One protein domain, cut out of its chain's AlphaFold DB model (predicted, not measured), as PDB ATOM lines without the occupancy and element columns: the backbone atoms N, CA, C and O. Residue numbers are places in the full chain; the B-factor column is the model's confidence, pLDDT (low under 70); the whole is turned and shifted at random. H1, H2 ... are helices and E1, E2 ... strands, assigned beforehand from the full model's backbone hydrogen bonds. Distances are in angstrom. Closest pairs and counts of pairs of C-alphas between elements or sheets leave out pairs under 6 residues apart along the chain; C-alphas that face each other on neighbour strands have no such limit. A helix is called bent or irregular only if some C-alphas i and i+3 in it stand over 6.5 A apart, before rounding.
ATOM      1  N   TRP A   8      64.899 211.327  93.143       39.34
ATOM      2  CA  TRP A   8      65.340 211.709  91.802       39.34
ATOM      3  C   TRP A   8      64.188 211.971  90.861       39.34
ATOM      4  O   TRP A   8      63.181 211.288  90.945       39.34
ATOM      5  N   ASN A   9      64.389 212.893  89.923       34.81
ATOM      6  CA  ASN A   9      63.520 213.099  88.771       34.81
ATOM      7  C   ASN A   9      64.282 212.715  87.510       34.81
ATOM      8  O   ASN A   9      65.347 213.277  87.256       34.81
ATOM      9  N   ILE A  10      63.749 211.785  86.720       37.06
ATOM     10  CA  ILE A  10      64.337 211.426  85.424       37.06
ATOM     11  C   ILE A  10      64.061 212.577  84.446       37.06
ATOM     12  O   ILE A  10      62.907 212.883  84.148       37.06
ATOM     13  N   VAL A  11      65.115 213.248  83.975       33.75
ATOM     14  CA  VAL A  11      65.018 214.315  82.967       33.75
ATOM     15  C   VAL A  11      65.174 213.684  81.586       33.75
ATOM     16  O   VAL A  11      66.247 213.189  81.264       33.75
ATOM     17  N   GLY A  12      64.114 213.712  80.773       36.22
ATOM     18  CA  GLY A  12      64.152 213.268  79.371       36.22
ATOM     19  C   GLY A  12      62.980 212.391  78.926       36.22
ATOM     20  O   GLY A  12      62.721 212.307  77.731       36.22
ATOM     21  N   GLU A  13      62.216 211.812  79.853       36.19
ATOM     22  CA  GLU A  13      61.006 211.054  79.523       36.19
ATOM     23  C   GLU A  13      59.750 211.812  79.960       36.19
ATOM     24  O   GLU A  13      59.592 212.189  81.122       36.19
ATOM     25  N   GLN A  14      58.819 212.013  79.027       29.12
ATOM     26  CA  GLN A  14      57.440 212.343  79.377       29.12
ATOM     27  C   GLN A  14      56.856 211.150  80.155       29.12
ATOM     28  O   GLN A  14      56.809 210.043  79.605       29.12
ATOM     29  N   ARG A  26      59.475 210.557  90.750       71.62
ATOM     30  CA  ARG A  26      60.391 210.202  91.839       71.62
ATOM     31  C   ARG A  26      60.929 208.780  91.661       71.62
ATOM     32  O   ARG A  26      60.141 207.838  91.574       71.62
ATOM     33  N   SER A  27      62.245 208.611  91.688       82.12
ATOM     34  CA  SER A  27      62.910 207.315  91.871       82.12
ATOM     35  C   SER A  27      63.953 207.395  92.988       82.12
ATOM     36  O   SER A  27      64.476 208.469  93.289       82.12
ATOM     37  N   THR A  28      64.229 206.262  93.629       87.31
ATOM     38  CA  THR A  28      65.310 206.114  94.613       87.31
ATOM     39  C   THR A  28      66.287 205.066  94.108       87.31
ATOM     40  O   THR A  28      65.870 204.027  93.602       87.31
ATOM     41  N   ALA A  29      67.580 205.321  94.269       88.25
ATOM     42  CA  ALA A  29      68.632 204.345  94.033       88.25
ATOM     43  C   ALA A  29      69.304 204.017  95.369       88.25
ATOM     44  O   ALA A  29      69.838 204.907  96.028       88.25
ATOM     45  N   ALA A  30      69.280 202.748  95.754       90.06
ATOM     46  CA  ALA A  30      70.021 202.221  96.886       90.06
ATOM     47  C   ALA A  30      71.366 201.689  96.384       90.06
ATOM     48  O   ALA A  30      71.428 200.687  95.665       90.06
ATOM     49  N   LEU A  31      72.439 202.403  96.726       89.81
ATOM     50  CA  LEU A  31      73.803 202.055  96.346       89.81
ATOM     51  C   LEU A  31      74.481 201.266  97.465       89.81
ATOM     52  O   LEU A  31      74.280 201.545  98.649       89.81
ATOM     53  N   GLY A  32      75.334 200.324  97.067       89.38
ATOM     54  CA  GLY A  32      76.204 199.582  97.961       89.38
ATOM     55  C   GLY A  32      77.635 199.569  97.445       89.38
ATOM     56  O   GLY A  32      77.862 199.434  96.246       89.38
ATOM     57  N   ILE A  33      78.608 199.681  98.345       88.50
ATOM     58  CA  ILE A  33      80.030 199.516  98.017       88.50
ATOM     59  C   ILE A  33      80.740 198.703  99.107       88.50
ATOM     60  O   ILE A  33      80.386 198.776 100.295       88.50
ATOM     61  N   LYS A  34      81.716 197.893  98.692       89.06
ATOM     62  CA  LYS A  34      82.634 197.147  99.565       89.06
ATOM     63  C   LYS A  34      83.879 197.985  99.839       89.06
ATOM     64  O   LYS A  34      84.267 198.809  99.018       89.06
ATOM     65  N   VAL A  35      84.566 197.714 100.949       85.12
ATOM     66  CA  VAL A  35      85.820 198.412 101.298       85.12
ATOM     67  C   VAL A  35      86.892 198.296 100.204       85.12
ATOM     68  O   VAL A  35      87.659 199.223  99.990       85.12
ATOM     69  N   ALA A  36      86.881 197.200  99.437       85.00
ATOM     70  CA  ALA A  36      87.758 196.984  98.285       85.00
ATOM     71  C   ALA A  36      87.404 197.843  97.047       85.00
ATOM     72  O   ALA A  36      87.930 197.599  95.965       85.00
ATOM     73  N   GLY A  37      86.471 198.795  97.162       83.62
ATOM     74  CA  GLY A  37      86.040 199.666  96.063       83.62
ATOM     75  C   GLY A  37      85.090 199.007  95.059       83.62
ATOM     76  O   GLY A  37      84.784 199.592  94.024       83.62
ATOM     77  N   GLN A  38      84.609 197.795  95.344       87.25
ATOM     78  CA  GLN A  38      83.664 197.085  94.483       87.25
ATOM     79  C   GLN A  38      82.236 197.567  94.744       87.25
ATOM     80  O   GLN A  38      81.736 197.447  95.866       87.25
ATOM     81  N   ASN A  39      81.578 198.082  93.707       87.38
ATOM     82  CA  ASN A  39      80.166 198.452  93.766       87.38
ATOM     83  C   ASN A  39      79.291 197.197  93.743       87.38
ATOM     84  O   ASN A  39      79.516 196.298  92.935       87.38
ATOM     85  N   LEU A  40      78.287 197.159  94.612       89.56
ATOM     86  CA  LEU A  40      77.212 196.174  94.549       89.56
ATOM     87  C   LEU A  40      76.218 196.571  93.447       89.56
ATOM     88  O   LEU A  40      76.152 197.751  93.070       89.56
ATOM     89  N   PRO A  41      75.384 195.628  92.977       89.94
ATOM     90  CA  PRO A  41      74.212 195.979  92.197       89.94
ATOM     91  C   PRO A  41      73.369 197.057  92.893       89.94
ATOM     92  O   PRO A  41      72.997 196.948  94.060       89.94
ATOM     93  N   ILE A  42      73.071 198.124  92.156       87.88
ATOM     94  CA  ILE A  42      72.113 199.157  92.571       87.88
ATOM     95  C   ILE A  42      70.704 198.556  92.607       87.88
ATOM     96  O   ILE A  42      70.289 197.898  91.651       87.88
ATOM     97  N   MET A  43      69.965 198.837  93.680       90.50
ATOM     98  CA  MET A  43      68.520 198.624  93.721       90.50
ATOM     99  C   MET A  43      67.797 199.924  93.387       90.50
ATOM    100  O   MET A  43      67.932 200.921  94.096       90.50
ATOM    101  N   PHE A  44      66.990 199.908  92.332       86.62
ATOM    102  CA  PHE A  44      66.127 201.027  91.973       86.62
ATOM    103  C   PHE A  44      64.726 200.824  92.537       86.62
ATOM    104  O   PHE A  44      64.071 199.817  92.270       86.62
ATOM    105  N   ILE A  45      64.241 201.808  93.286       88.25
ATOM    106  CA  ILE A  45      62.864 201.874  93.760       88.25
ATOM    107  C   ILE A  45      62.134 202.905  92.909       88.25
ATOM    108  O   ILE A  45      62.401 204.106  92.995       88.25
ATOM    109  N   VAL A  46      61.227 202.430  92.065       85.81
ATOM    110  CA  VAL A  46      60.472 203.268  91.131       85.81
ATOM    111  C   VAL A  46      59.069 203.521  91.655       85.81
ATOM    112  O   VAL A  46      58.443 202.641  92.256       85.81
ATOM    113  N   LYS A  47      58.568 204.738  91.426       84.25
ATOM    114  CA  LYS A  47      57.209 205.102  91.818       84.25
ATOM    115  C   LYS A  47      56.210 204.340  90.958       84.25
ATOM    116  O   LYS A  47      56.246 204.443  89.734       84.25
ATOM    117  N   GLY A  48      55.291 203.625  91.590       84.81
ATOM    118  CA  GLY A  48      54.211 202.940  90.889       84.81
ATOM    119  C   GLY A  48      53.363 202.092  91.823       84.81
ATOM    120  O   GLY A  48      53.612 202.022  93.025       84.81
ATOM    121  N   THR A  49      52.361 201.425  91.265       82.88
ATOM    122  CA  THR A  49      51.491 200.525  92.027       82.88
ATOM    123  C   THR A  49      52.251 199.243  92.386       82.88
ATOM    124  O   THR A  49      52.769 198.593  91.476       82.88
ATOM    125  N   PRO A  50      52.338 198.849  93.674       75.12
ATOM    126  CA  PRO A  50      52.905 197.557  94.057       75.12
ATOM    127  C   PRO A  50      52.248 196.407  93.279       75.12
ATOM    128  O   PRO A  50      51.030 196.373  93.147       75.12
ATOM    129  N   GLY A  51      53.052 195.490  92.734       70.75
ATOM    130  CA  GLY A  51      52.572 194.420  91.844       70.75
ATOM    131  C   GLY A  51      52.340 194.845  90.387       70.75
ATOM    132  O   GLY A  51      52.022 194.004  89.552       70.75
ATOM    133  N   GLY A  52      52.526 196.126  90.060       73.94
ATOM    134  CA  GLY A  52      52.557 196.608  88.683       73.94
ATOM    135  C   GLY A  52      53.789 196.124  87.913       73.94
ATOM    136  O   GLY A  52      54.693 195.490  88.458       73.94
ATOM    137  N   TYR A  53      53.845 196.466  86.628       67.50
ATOM    138  CA  TYR A  53      54.944 196.072  85.752       67.50
ATOM    139  C   TYR A  53      55.952 197.204  85.569       67.50
ATOM    140  O   TYR A  53      55.589 198.366  85.386       67.50
ATOM    141  N   ILE A  54      57.232 196.840  85.553       69.12
ATOM    142  CA  ILE A  54      58.312 197.730  85.133       69.12
ATOM    143  C   ILE A  54      58.463 197.590  83.620       69.12
ATOM    144  O   ILE A  54      58.542 196.475  83.101       69.12
ATOM    145  N   LYS A  55      58.478 198.715  82.895       66.81
ATOM    146  CA  LYS A  55      58.635 198.705  81.434       66.81
ATOM    147  C   LYS A  55      59.926 197.976  81.048       66.81
ATOM    148  O   LYS A  55      60.984 198.240  81.616       66.81
ATOM    149  N   LYS A  56      59.839 197.089  80.048       62.47
ATOM    150  CA  LYS A  56      60.974 196.283  79.558       62.47
ATOM    151  C   LYS A  56      62.166 197.132  79.117       62.47
ATOM    152  O   LYS A  56      63.301 196.710  79.293       62.47
ATOM    153  N   GLU A  57      61.905 198.323  78.590       59.28
ATOM    154  CA  GLU A  57      62.931 199.293  78.205       59.28
ATOM    155  C   GLU A  57      63.824 199.643  79.402       59.28
ATOM    156  O   GLU A  57      65.038 199.476  79.317       59.28
ATOM    157  N   LEU A  58      63.243 199.968  80.564       63.28
ATOM    158  CA  LEU A  58      64.003 200.260  81.785       63.28
ATOM    159  C   LEU A  58      64.867 199.066  82.225       63.28
ATOM    160  O   LEU A  58      66.036 199.231  82.562       63.28
ATOM    161  N   LEU A  59      64.318 197.850  82.145       60.62
ATOM    162  CA  LEU A  59      65.043 196.617  82.472       60.62
ATOM    163  C   LEU A  59      66.197 196.330  81.497       60.62
ATOM    164  O   LEU A  59      67.186 195.704  81.874       60.62
ATOM    165  N   SER A  60      66.084 196.783  80.246       55.47
ATOM    166  CA  SER A  60      67.114 196.590  79.223       55.47
ATOM    167  C   SER A  60      68.309 197.535  79.382       55.47
ATOM    168  O   SER A  60      69.425 197.137  79.044       55.47
ATOM    169  N   TYR A  61      68.098 198.732  79.946       56.06
ATOM    170  CA  TYR A  61      69.142 199.749  80.105       56.06
ATOM    171  C   TYR A  61      70.149 199.439  81.218       56.06
ATOM    172  O   TYR A  61      71.314 199.799  81.080       56.06
ATOM    173  N   LEU A  62      69.747 198.762  82.300       65.69
ATOM    174  CA  LEU A  62      70.638 198.483  83.438       65.69
ATOM    175  C   LEU A  62      70.591 196.996  83.819       65.69
ATOM    176  O   LEU A  62      70.086 196.613  84.877       65.69
ATOM    177  N   LYS A  63      71.104 196.135  82.931       69.12
ATOM    178  CA  LYS A  63      71.281 194.703  83.221       69.12
ATOM    179  C   LYS A  63      72.185 194.518  84.445       69.12
ATOM    180  O   LYS A  63      73.200 195.193  84.569       69.12
ATOM    181  N   GLY A  64      71.826 193.583  85.323       79.00
ATOM    182  CA  GLY A  64      72.586 193.289  86.545       79.00
ATOM    183  C   GLY A  64      72.218 194.152  87.755       79.00
ATOM    184  O   GLY A  64      72.820 193.980  88.806       79.00
ATOM    185  N   HIS A  65      71.227 195.038  87.630       85.25
ATOM    186  CA  HIS A  65      70.634 195.796  88.733       85.25
ATOM    187  C   HIS A  65      69.254 195.242  89.099       85.25
ATOM    188  O   HIS A  65      68.581 194.640  88.261       85.25
ATOM    189  N   VAL A  66      68.819 195.465  90.340       85.19
ATOM    190  CA  VAL A  66      67.503 195.007  90.810       85.19
ATOM    191  C   VAL A  66      66.527 196.169  90.888       85.19
ATOM    192  O   VAL A  66      66.905 197.319  91.115       85.19
ATOM    193  N   TYR A  67      65.248 195.867  90.703       85.00
ATOM    194  CA  TYR A  67      64.204 196.875  90.645       85.00
ATOM    195  C   TYR A  67      63.025 196.492  91.519       85.00
ATOM    196  O   TYR A  67      62.591 195.342  91.536       85.00
ATOM    197  N   ARG A  68      62.456 197.488  92.190       86.06
ATOM    198  CA  ARG A  68      61.259 197.337  93.009       86.06
ATOM    199  C   ARG A  68      60.300 198.485  92.758       86.06
ATOM    200  O   ARG A  68      60.700 199.643  92.681       86.06
ATOM    201  N   ILE A  69      59.015 198.164  92.678       85.56
ATOM    202  CA  ILE A  69      57.959 199.172  92.615       85.56
ATOM    203  C   ILE A  69      57.470 199.467  94.027       85.56
ATOM    204  O   ILE A  69      57.172 198.554  94.798       85.56
ATOM    205  N   GLN A  70      57.364 200.749  94.353       87.94
ATOM    206  CA  GLN A  70      56.800 201.215  95.612       87.94
ATOM    207  C   GLN A  70      55.964 202.469  95.328       87.94
ATOM    208  O   GLN A  70      56.346 203.290  94.496       87.94
ATOM    209  N   GLN A  71      54.824 202.629  96.008       87.88
ATOM    210  CA  GLN A  71      53.825 203.686  95.731       87.88
ATOM    211  C   GLN A  71      54.409 205.104  95.669       87.88
ATOM    212  O   GLN A  71      53.906 206.006  95.001       87.88
ATOM    213  N   ASN A  72      55.493 205.276  96.395       86.25
ATOM    214  CA  ASN A  72      56.058 206.523  96.823       86.25
ATOM    215  C   ASN A  72      57.528 206.645  96.359       86.25
ATOM    216  O   ASN A  72      58.053 207.757  96.298       86.25
ATOM    217  N   ALA A  73      58.129 205.535  95.906       87.56
ATOM    218  CA  ALA A  73      59.530 205.358  95.542       87.56
ATOM    219  C   ALA A  73      60.516 205.515  96.710       87.56
ATOM    220  O   ALA A  73      61.570 206.120  96.533       87.56
ATOM    221  N   TRP A  74      60.171 205.062  97.919       88.75
ATOM    222  CA  TRP A  74      61.041 205.177  99.106       88.75
ATOM    223  C   TRP A  74      61.515 203.795  99.550       88.75
ATOM    224  O   TRP A  74      60.870 202.787  99.253       88.75
ATOM    225  N   MET A  75      62.613 203.762 100.301       92.00
ATOM    226  CA  MET A  75      63.022 202.575 101.040       92.00
ATOM    227  C   MET A  75      62.072 202.407 102.226       92.00
ATOM    228  O   MET A  75      61.925 203.314 103.041       92.00
ATOM    229  N   ASP A  76      61.401 201.263 102.280       92.19
ATOM    230  CA  ASP A  76      60.567 200.829 103.396       92.19
ATOM    231  C   ASP A  76      61.106 199.495 103.932       92.19
ATOM    232  O   ASP A  76      62.000 198.896 103.334       92.19
ATOM    233  N   THR A  77      60.554 198.996 105.039       93.50
ATOM    234  CA  THR A  77      61.001 197.737 105.659       93.50
ATOM    235  C   THR A  77      61.024 196.563 104.681       93.50
ATOM    236  O   THR A  77      61.979 195.796 104.666       93.50
ATOM    237  N   LYS A  78      60.018 196.453 103.806       93.38
ATOM    238  CA  LYS A  78      59.954 195.391 102.791       93.38
ATOM    239  C   LYS A  78      61.015 195.564 101.700       93.38
ATOM    240  O   LYS A  78      61.526 194.584 101.172       93.38
ATOM    241  N   GLY A  79      61.322 196.805 101.328       92.19
ATOM    242  CA  GLY A  79      62.392 197.128 100.391       92.19
ATOM    243  C   GLY A  79      63.759 196.809 100.968       92.19
ATOM    244  O   GLY A  79      64.586 196.242 100.263       92.19
ATOM    245  N   TRP A  80      63.960 197.107 102.249       94.38
ATOM    246  CA  TRP A  80      65.183 196.774 102.965       94.38
ATOM    247  C   TRP A  80      65.371 195.261 103.081       94.38
ATOM    248  O   TRP A  80      66.422 194.752 102.714       94.38
ATOM    249  N   GLN A  81      64.320 194.537 103.473       93.56
ATOM    250  CA  GLN A  81      64.309 193.074 103.504       93.56
ATOM    251  C   GLN A  81      64.722 192.471 102.160       93.56
ATOM    252  O   GLN A  81      65.628 191.650 102.106       93.56
ATOM    253  N   TYR A  82      64.100 192.934 101.074       92.25
ATOM    254  CA  TYR A  82      64.437 192.501  99.720       92.25
ATOM    255  C   TYR A  82      65.885 192.837  99.345       92.25
ATOM    256  O   TYR A  82      66.576 192.048  98.709       92.25
ATOM    257  N   TYR A  83      66.364 194.018  99.740       92.06
ATOM    258  CA  TYR A  83      67.741 194.431  99.500       92.06
ATOM    259  C   TYR A  83      68.738 193.489 100.199       92.06
ATOM    260  O   TYR A  83      69.758 193.115  99.618       92.06
ATOM    261  N   LEU A  84      68.447 193.075 101.433       92.12
ATOM    262  CA  LEU A  84      69.281 192.121 102.160       92.12
ATOM    263  C   LEU A  84      69.271 190.734 101.504       92.12
ATOM    264  O   LEU A  84      70.352 190.206 101.216       92.12
ATOM    265  N   SER A  85      68.083 190.207 101.197       90.94
ATOM    266  CA  SER A  85      67.910 188.833 100.714       90.94
ATOM    267  C   SER A  85      68.432 188.631  99.299       90.94
ATOM    268  O   SER A  85      69.097 187.634  99.022       90.94
ATOM    269  N   GLU A  86      68.185 189.597  98.411       87.12
ATOM    270  CA  GLU A  86      68.488 189.462  96.985       87.12
ATOM    271  C   GLU A  86      69.838 190.051  96.585       87.12
ATOM    272  O   GLU A  86      70.342 189.736  95.508       87.12
ATOM    273  N   LEU A  87      70.440 190.909  97.417       88.69
ATOM    274  CA  LEU A  87      71.722 191.541  97.096       88.69
ATOM    275  C   LEU A  87      72.787 191.277  98.148       88.69
ATOM    276  O   LEU A  87      73.825 190.689  97.843       88.69
ATOM    277  N   VAL A  88      72.568 191.722  99.385       89.38
ATOM    278  CA  VAL A  88      73.632 191.701 100.401       89.38
ATOM    279  C   VAL A  88      74.076 190.279 100.709       89.38
ATOM    280  O   VAL A  88      75.281 190.044 100.813       89.38
ATOM    281  N   ARG A  89      73.133 189.338 100.789       89.31
ATOM    282  CA  ARG A  89      73.401 187.912 100.997       89.31
ATOM    283  C   ARG A  89      74.400 187.335  99.994       89.31
ATOM    284  O   ARG A  89      75.295 186.598 100.389       89.31
ATOM    285  N   TYR A  90      74.264 187.677  98.715       88.94
ATOM    286  CA  TYR A  90      75.105 187.125  97.646       88.94
ATOM    287  C   TYR A  90      76.431 187.869  97.484       88.94
ATOM    288  O   TYR A  90      77.416 187.307  97.007       88.94
ATOM    289  N   GLU A  91      76.470 189.133  97.899       86.75
ATOM    290  CA  GLU A  91      77.638 189.993  97.733       86.75
ATOM    291  C   GLU A  91      78.578 189.996  98.945       86.75
ATOM    292  O   GLU A  91      79.748 190.383  98.830       86.75
ATOM    293  N   SER A  92      78.092 189.578 100.112       82.44
ATOM    294  CA  SER A  92      78.859 189.595 101.359       82.44
ATOM    295  C   SER A  92      79.665 188.311 101.544       82.44
ATOM    296  O   SER A  92      79.209 187.217 101.230       82.44
ATOM    297  N   LYS A  93      80.879 188.439 102.089       80.94
ATOM    298  CA  LYS A  93      81.683 187.293 102.539       80.94
ATOM    299  C   LYS A  93      81.605 187.216 104.059       80.94
ATOM    300  O   LYS A  93      81.909 188.199 104.727       80.94
ATOM    301  N   CYS A  94      81.201 186.074 104.601       74.44
ATOM    302  CA  CYS A  94      81.137 185.883 106.048       74.44
ATOM    303  C   CYS A  94      82.552 185.762 106.655       74.44
ATOM    304  O   CYS A  94      83.352 184.996 106.106       74.44
ATOM    305  N   PRO A  95      82.867 186.443 107.779       85.69
ATOM    306  CA  PRO A  95      82.084 187.485 108.459       85.69
ATOM    307  C   PRO A  95      82.320 188.881 107.847       85.69
ATOM    308  O   PRO A  95      83.434 189.212 107.442       85.69
ATOM    309  N   SER A  96      81.282 189.722 107.813       89.12
ATOM    310  CA  SER A  96      81.361 191.102 107.296       89.12
ATOM    311  C   SER A  96      80.585 192.101 108.159       89.12
ATOM    312  O   SER A  96      79.724 191.732 108.953       89.12
ATOM    313  N   VAL A  97      80.884 193.393 107.993       91.44
ATOM    314  CA  VAL A  97      80.142 194.487 108.638       91.44
ATOM    315  C   VAL A  97      79.372 195.273 107.585       91.44
ATOM    316  O   VAL A  97      79.945 195.806 106.629       91.44
ATOM    317  N   LEU A  98      78.061 195.375 107.784       92.38
ATOM    318  CA  LEU A  98      77.187 196.237 107.013       92.38
ATOM    319  C   LEU A  98      77.038 197.574 107.739       92.38
ATOM    320  O   LEU A  98      76.445 197.641 108.805       92.38
ATOM    321  N   VAL A  99      77.578 198.640 107.151       91.62
ATOM    322  CA  VAL A  99      77.387 200.009 107.651       91.62
ATOM    323  C   VAL A  99      76.242 200.677 106.899       91.62
ATOM    324  O   VAL A  99      76.297 200.713 105.661       91.62
ATOM    325  N   ALA A 100      75.266 201.209 107.643       90.75
ATOM    326  CA  ALA A 100      74.079 201.890 107.130       90.75
ATOM    327  C   ALA A 100      73.795 203.232 107.812       90.75
ATOM    328  O   ALA A 100      74.275 203.504 108.912       90.75
ATOM    329  N   ASP A 101      73.024 204.088 107.143       88.94
ATOM    330  CA  ASP A 101      72.487 205.305 107.750       88.94
ATOM    331  C   ASP A 101      71.431 204.970 108.821       88.94
ATOM    332  O   ASP A 101      71.012 203.823 108.997       88.94
ATOM    333  N   ASN A 102      71.013 205.984 109.577       88.69
ATOM    334  CA  ASN A 102      70.101 205.814 110.707       88.69
ATOM    335  C   ASN A 102      68.616 205.867 110.294       88.69
ATOM    336  O   ASN A 102      67.793 206.414 111.022       88.69
ATOM    337  N   LEU A 103      68.276 205.362 109.105       88.62
ATOM    338  CA  LEU A 103      66.883 205.253 108.674       88.62
ATOM    339  C   LEU A 103      66.154 204.196 109.515       88.62
ATOM    340  O   LEU A 103      66.692 203.112 109.742       88.62
ATOM    341  N   ASP A 104      64.912 204.471 109.913       89.38
ATOM    342  CA  ASP A 104      64.142 203.621 110.835       89.38
ATOM    343  C   ASP A 104      64.085 202.144 110.415       89.38
ATOM    344  O   ASP A 104      64.254 201.246 111.246       89.38
ATOM    345  N   CYS A 105      63.907 201.858 109.118       90.31
ATOM    346  CA  CYS A 105      63.865 200.474 108.644       90.31
ATOM    347  C   CYS A 105      65.225 199.765 108.692       90.31
ATOM    348  O   CYS A 105      65.245 198.538 108.769       90.31
ATOM    349  N   HIS A 106      66.343 200.498 108.702       89.69
ATOM    350  CA  HIS A 106      67.678 199.915 108.839       89.69
ATOM    351  C   HIS A 106      68.017 199.622 110.299       89.69
ATOM    352  O   HIS A 106      68.633 198.605 110.582       89.69
ATOM    353  N   VAL A 107      67.613 200.466 111.246       90.06
ATOM    354  CA  VAL A 107      68.132 200.383 112.628       90.06
ATOM    355  C   VAL A 107      67.286 199.552 113.590       90.06
ATOM    356  O   VAL A 107      67.690 199.332 114.735       90.06
ATOM    357  N   SER A 108      66.139 199.050 113.126       92.88
ATOM    358  CA  SER A 108      65.279 198.147 113.898       92.88
ATOM    359  C   SER A 108      65.999 196.856 114.319       92.88
ATOM    360  O   SER A 108      66.911 196.386 113.639       92.88
ATOM    361  N   GLN A 109      65.564 196.244 115.427       94.12
ATOM    362  CA  GLN A 109      66.124 194.960 115.872       94.12
ATOM    363  C   GLN A 109      65.916 193.862 114.819       94.12
ATOM    364  O   GLN A 109      66.869 193.182 114.465       94.12
ATOM    365  N   ALA A 110      64.721 193.793 114.224       94.81
ATOM    366  CA  ALA A 110      64.417 192.850 113.149       94.81
ATOM    367  C   ALA A 110      65.373 192.978 111.949       94.81
ATOM    368  O   ALA A 110      65.758 191.979 111.353       94.81
ATOM    369  N   SER A 111      65.792 194.202 111.608       94.44
ATOM    370  CA  SER A 111      66.808 194.428 110.575       94.44
ATOM    371  C   SER A 111      68.169 193.852 110.977       94.44
ATOM    372  O   SER A 111      68.811 193.184 110.172       94.44
ATOM    373  N   LYS A 112      68.610 194.064 112.224       94.94
ATOM    374  CA  LYS A 112      69.879 193.504 112.722       94.94
ATOM    375  C   LYS A 112      69.873 191.977 112.684       94.94
ATOM    376  O   LYS A 112      70.854 191.392 112.230       94.94
ATOM    377  N   ASP A 113      68.774 191.370 113.123       96.06
ATOM    378  CA  ASP A 113      68.601 189.916 113.141       96.06
ATOM    379  C   ASP A 113      68.653 189.360 111.712       96.06
ATOM    380  O   ASP A 113      69.448 188.472 111.417       96.06
ATOM    381  N   GLN A 114      67.924 189.979 110.779       94.56
ATOM    382  CA  GLN A 114      67.935 189.569 109.377       94.56
ATOM    383  C   GLN A 114      69.315 189.725 108.721       94.56
ATOM    384  O   GLN A 114      69.742 188.855 107.967       94.56
ATOM    385  N   VAL A 115      70.050 190.809 108.999       92.75
ATOM    386  CA  VAL A 115      71.416 190.994 108.472       92.75
ATOM    387  C   VAL A 115      72.351 189.882 108.961       92.75
ATOM    388  O   VAL A 115      73.191 189.398 108.192       92.75
ATOM    389  N   ALA A 116      72.195 189.458 110.216       93.69
ATOM    390  CA  ALA A 116      72.956 188.350 110.776       93.69
ATOM    391  C   ALA A 116      72.559 187.009 110.138       93.69
ATOM    392  O   ALA A 116      73.439 186.251 109.736       93.69
ATOM    393  N   GLU A 117      71.264 186.735 109.994       92.94
ATOM    394  CA  GLU A 117      70.749 185.468 109.462       92.94
ATOM    395  C   GLU A 117      70.980 185.306 107.954       92.94
ATOM    396  O   GLU A 117      71.392 184.244 107.481       92.94
ATOM    397  N   GLU A 118      70.721 186.352 107.171       89.44
ATOM    398  CA  GLU A 118      70.732 186.247 105.714       89.44
ATOM    399  C   GLU A 118      72.105 186.488 105.104       89.44
ATOM    400  O   GLU A 118      72.440 185.837 104.114       89.44
ATOM    401  N   ALA A 119      72.887 187.410 105.665       84.88
ATOM    402  CA  ALA A 119      74.163 187.833 105.093       84.88
ATOM    403  C   ALA A 119      75.372 187.492 105.975       84.88
ATOM    404  O   ALA A 119      76.501 187.820 105.600       84.88
ATOM    405  N   CYS A 120      75.156 186.867 107.139       87.19
ATOM    406  CA  CYS A 120      76.196 186.604 108.136       87.19
ATOM    407  C   CYS A 120      77.029 187.861 108.441       87.19
ATOM    408  O   CYS A 120      78.263 187.827 108.519       87.19
ATOM    409  N   CYS A 121      76.334 188.994 108.537       90.00
ATOM    410  CA  CYS A 121      76.927 190.298 108.761       90.00
ATOM    411  C   CYS A 121      76.505 190.867 110.116       90.00
ATOM    412  O   CYS A 121      75.438 190.560 110.638       90.00
ATOM    413  N   SER A 122      77.313 191.773 110.659       91.44
ATOM    414  CA  SER A 122      76.874 192.664 111.737       91.44
ATOM    415  C   SER A 122      76.422 193.997 111.154       91.44
ATOM    416  O   SER A 122      77.110 194.564 110.305       91.44
ATOM    417  N   LEU A 123      75.283 194.513 111.616       92.50
ATOM    418  CA  LEU A 123      74.768 195.816 111.200       92.50
ATOM    419  C   LEU A 123      75.243 196.923 112.146       92.50
ATOM    420  O   LEU A 123      74.997 196.869 113.351       92.50
ATOM    421  N   VAL A 124      75.883 197.946 111.585       92.06
ATOM    422  CA  VAL A 124      76.328 199.148 112.297       92.06
ATOM    423  C   VAL A 124      75.655 200.365 111.680       92.06
ATOM    424  O   VAL A 124      75.781 200.613 110.480       92.06
ATOM    425  N   SER A 125      74.951 201.140 112.500       90.62
ATOM    426  CA  SER A 125      74.382 202.415 112.079       90.62
ATOM    427  C   SER A 125      75.379 203.554 112.271       90.62
ATOM    428  O   SER A 125      76.153 203.585 113.230       90.62
ATOM    429  N   LEU A 126      75.355 204.513 111.351       90.00
ATOM    430  CA  LEU A 126      76.060 205.776 111.524       90.00
ATOM    431  C   LEU A 126      75.432 206.587 112.669       90.00
ATOM    432  O   LEU A 126      74.218 206.505 112.882       90.00
ATOM    433  N   PRO A 127      76.219 207.429 113.366       89.50
ATOM    434  CA  PRO A 127      75.666 208.381 114.315       89.50
ATOM    435  C   PRO A 127      74.559 209.233 113.667       89.50
ATOM    436  O   PRO A 127      74.695 209.621 112.497       89.50
ATOM    437  N   PRO A 128      73.484 209.571 114.398       88.25
ATOM    438  CA  PRO A 128      72.437 210.443 113.879       88.25
ATOM    439  C   PRO A 128      73.005 211.747 113.306       88.25
ATOM    440  O   PRO A 128      73.954 212.313 113.846       88.25
ATOM    441  N   ASN A 129      72.422 212.225 112.204       87.19
ATOM    442  CA  ASN A 129      72.808 213.466 111.513       87.19
ATOM    443  C   ASN A 129      74.259 213.519 110.995       87.19
ATOM    444  O   ASN A 129      74.743 214.591 110.643       87.19
ATOM    445  N   SER A 130      74.950 212.379 110.908       87.88
ATOM    446  CA  SER A 130      76.350 212.335 110.466       87.88
ATOM    447  C   SER A 130      76.548 211.878 109.021       87.88
ATOM    448  O   SER A 130      77.672 211.894 108.536       87.88
ATOM    449  N   THR A 131      75.483 211.518 108.298       83.56
ATOM    450  CA  THR A 131      75.546 210.998 106.920       83.56
ATOM    451  C   THR A 131      76.436 211.833 105.993       83.56
ATOM    452  O   THR A 131      77.334 211.296 105.354       83.56
ATOM    453  N   ALA A 132      76.273 213.158 105.986       83.50
ATOM    454  CA  ALA A 132      77.031 214.048 105.103       83.50
ATOM    455  C   ALA A 132      78.553 214.075 105.368       83.50
ATOM    456  O   ALA A 132      79.298 214.579 104.532       83.50
ATOM    457  N   VAL A 133      79.003 213.562 106.516       86.06
ATOM    458  CA  VAL A 133      80.408 213.568 106.952       86.06
ATOM    459  C   VAL A 133      80.968 212.149 107.034       86.06
ATOM    460  O   VAL A 133      82.090 211.893 106.607       86.06
ATOM    461  N   CYS A 134      80.184 211.221 107.575       85.81
ATOM    462  CA  CYS A 134      80.617 209.874 107.916       85.81
ATOM    463  C   CYS A 134      80.248 208.831 106.863       85.81
ATOM    464  O   CYS A 134      80.815 207.745 106.911       85.81
ATOM    465  N   GLN A 135      79.313 209.106 105.941       85.88
ATOM    466  CA  GLN A 135      78.907 208.147 104.912       85.88
ATOM    467  C   GLN A 135      79.763 208.324 103.648       85.88
ATOM    468  O   GLN A 135      79.584 209.297 102.913       85.88
ATOM    469  N   PRO A 136      80.653 207.373 103.309       83.81
ATOM    470  CA  PRO A 136      81.546 207.535 102.162       83.81
ATOM    471  C   PRO A 136      80.818 207.633 100.812       83.81
ATOM    472  O   PRO A 136      81.337 208.254  99.885       83.81
ATOM    473  N   LEU A 137      79.601 207.076 100.696       85.81
ATOM    474  CA  LEU A 137      78.778 207.258  99.496       85.81
ATOM    475  C   LEU A 137      78.406 208.733  99.317       85.81
ATOM    476  O   LEU A 137      78.606 209.267  98.229       85.81
ATOM    477  N   ASP A 138      77.931 209.407 100.367       85.12
ATOM    478  CA  ASP A 138      77.569 210.828 100.298       85.12
ATOM    479  C   ASP A 138      78.768 211.739 100.080       85.12
ATOM    480  O   ASP A 138      78.679 212.679  99.290       85.12
ATOM    481  N   VAL A 139      79.887 211.450 100.747       85.44
ATOM    482  CA  VAL A 139      81.086 212.294 100.680       85.44
ATOM    483  C   VAL A 139      81.764 212.200  99.311       85.44
ATOM    484  O   VAL A 139      82.152 213.225  98.751       85.44
ATOM    485  N   GLY A 140      81.909 210.990  98.760       85.12
ATOM    486  CA  GLY A 140      82.766 210.757  97.590       85.12
ATOM    487  C   GLY A 140      82.063 210.268  96.325       85.12
ATOM    488  O   GLY A 140      82.523 210.564  95.223       85.12
ATOM    489  N   VAL A 141      80.961 209.524  96.442       85.69
ATOM    490  CA  VAL A 141      80.385 208.779  95.302       85.69
ATOM    491  C   VAL A 141      79.182 209.487  94.691       85.69
ATOM    492  O   VAL A 141      79.011 209.458  93.471       85.69
ATOM    493  N   MET A 142      78.369 210.153  95.512       84.50
ATOM    494  CA  MET A 142      77.096 210.697  95.053       84.50
ATOM    495  C   MET A 142      77.264 211.764  93.983       84.50
ATOM    496  O   MET A 142      76.741 211.595  92.888       84.50
ATOM    497  N   ARG A 143      78.041 212.827  94.222       85.19
ATOM    498  CA  ARG A 143      78.174 213.906  93.225       85.19
ATOM    499  C   ARG A 143      78.624 213.390  91.841       85.19
ATOM    500  O   ARG A 143      77.975 213.753  90.857       85.19
ATOM    501  N   PRO A 144      79.651 212.520  91.728       87.38
ATOM    502  CA  PRO A 144      79.999 211.886  90.454       87.38
ATOM    503  C   PRO A 144      78.895 211.003  89.859       87.38
ATOM    504  O   PRO A 144      78.654 211.065  88.654       87.38
ATOM    505  N   PHE A 145      78.228 210.183  90.678       83.62
ATOM    506  CA  PHE A 145      77.138 209.313  90.225       83.62
ATOM    507  C   PHE A 145      76.007 210.127  89.593       83.62
ATOM    508  O   PHE A 145      75.578 209.861  88.472       83.62
ATOM    509  N   GLU A 146      75.588 211.188  90.271       78.12
ATOM    510  CA  GLU A 146      74.542 212.074  89.783       78.12
ATOM    511  C   GLU A 146      74.948 212.833  88.514       78.12
ATOM    512  O   GLU A 146      74.125 213.050  87.628       78.12
ATOM    513  N   ALA A 147      76.213 213.251  88.413       82.62
ATOM    514  CA  ALA A 147      76.727 213.894  87.209       82.62
ATOM    515  C   ALA A 147      76.636 212.957  85.997       82.62
ATOM    516  O   ALA A 147      76.221 213.399  84.930       82.62
ATOM    517  N   LYS A 148      76.938 211.663  86.176       81.62
ATOM    518  CA  LYS A 148      76.789 210.649  85.121       81.62
ATOM    519  C   LYS A 148      75.334 210.417  84.729       81.62
ATOM    520  O   LYS A 148      75.056 210.320  83.544       81.62
ATOM    521  N   LEU A 149      74.410 210.377  85.689       73.62
ATOM    522  CA  LEU A 149      72.979 210.238  85.385       73.62
ATOM    523  C   LEU A 149      72.402 211.440  84.624       73.62
ATOM    524  O   LEU A 149      71.392 211.305  83.942       73.62
ATOM    525  N   ARG A 150      73.013 212.621  84.769       73.00
ATOM    526  CA  ARG A 150      72.615 213.849  84.062       73.00
ATOM    527  C   ARG A 150      73.341 214.050  82.733       73.00
ATOM    528  O   ARG A 150      72.962 214.945  81.980       73.00
ATOM    529  N   ALA A 151      74.393 213.280  82.473       70.38
ATOM    530  CA  ALA A 151      75.097 213.330  81.204       70.38
ATOM    531  C   ALA A 151      74.185 212.769  80.102       70.38
ATOM    532  O   ALA A 151      73.511 211.761  80.312       70.38
TER     533      ALA A 151
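This is residues 8 to 14 and 26 to 151 of the 152 residues of the protein "Uncharacterized protein AlNc14C169G7966" of Albugo laibachii Nc14 (UniProt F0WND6). Two small sheets lie toward the two ends of the long axis, with helices H2 and H4 side by side: H2 covers one face of the sheet E1 E2 E3, and H4 packs mainly on E5 of the pair E4 E5. H6 runs along one side of this body, set off from both sheets, while H1 lies at one far end. The printed part has 133 residues, with six named helices and five named strands in the order E1 E2 H1 E3 H2 E4 H3 H4 E5 H5 H6. The three-strand sheet, E1 E2 E3 in order, is mixed, the two-strand sheet is parallel, and the class is mixed, helices and strands. The whole is compact, with a radius of gyration of the C-alphas of 15.1 A and spans of 43 by 32 by 26 A.

Find C-alpha 26 at (60.391, 210.202, 91.839); from there E1 runs to residue 30, 13.5 A. E2 is residues 43 to 47, 13.2 A; H1, 56 to 61, 8.9 A; E3, 66 to 70, 13.3 A. H2, residues 77 to 91, is 20.0 A long, and E4, 96 to 100, 13.0 A. H3 is residues 104 to 107, 5.4 A; H4, 109 to 119, 15.2 A; E5, 121 to 125, 12.8 A; H5, 131 to 134, 5.3 A. H6, residues 136 to 150, is 21.1 A long and ends at (72.615, 213.849, 84.062). H2 is irregular, but only just, with C-alphas 86 and 89 6.53 A apart; H6 is irregular, with C-alphas 139 and 142 7.1 A apart.

E1 and E2 form an antiparallel hairpin, with N 30 and O 43 2.8 A apart. E2 and E3 are parallel, with N 68 and O 44 2.8 A apart. H2 is on this sheet, two layers with the helix on one face, at a height over the sheet of 9.5 A. H2 touches H4 at a shallow tilt of 26 degrees, the same way; their closest C-alphas are those of Arg 89 and Ala 119, 4.2 A. E4 and E5 are parallel, with N 98 and O 122 2.8 A apart. E2, H1, E3 and E4, H3 H4, E5 are strand-helix-strand units, parallel neighbour strands joined through helices, with right-handed crossovers. H2 touches H3 with residues 77 to 80 alone, closest at the C-alphas of Thr 77 and Cys 105, 5.0 A. H6 touches H5 only at the corner, closest at the C-alphas of Ala 132 and Asp 138, 5.8 A; H6 and H2 are apart, and H1 is not on the three-strand sheet. In H1 and H4 every O i to N i+4 pair is within hydrogen-bond range, in H2 9 of 11 and in H6 8 of 11; H3 and H5 are too short for such a pair.

Look at Gln 14 and Pro 95 for the two C-alphas farthest apart, 45.5 A. Residues 15 to 25 are not printed, and C-alphas 14 and 26 are 13.0 A apart across the cut. The link from E1 to E2, residues 31 to 42, is long. The mean pLDDT of the printed part is 82.5; residues 8 to 14 and 53 to 63 are under 70.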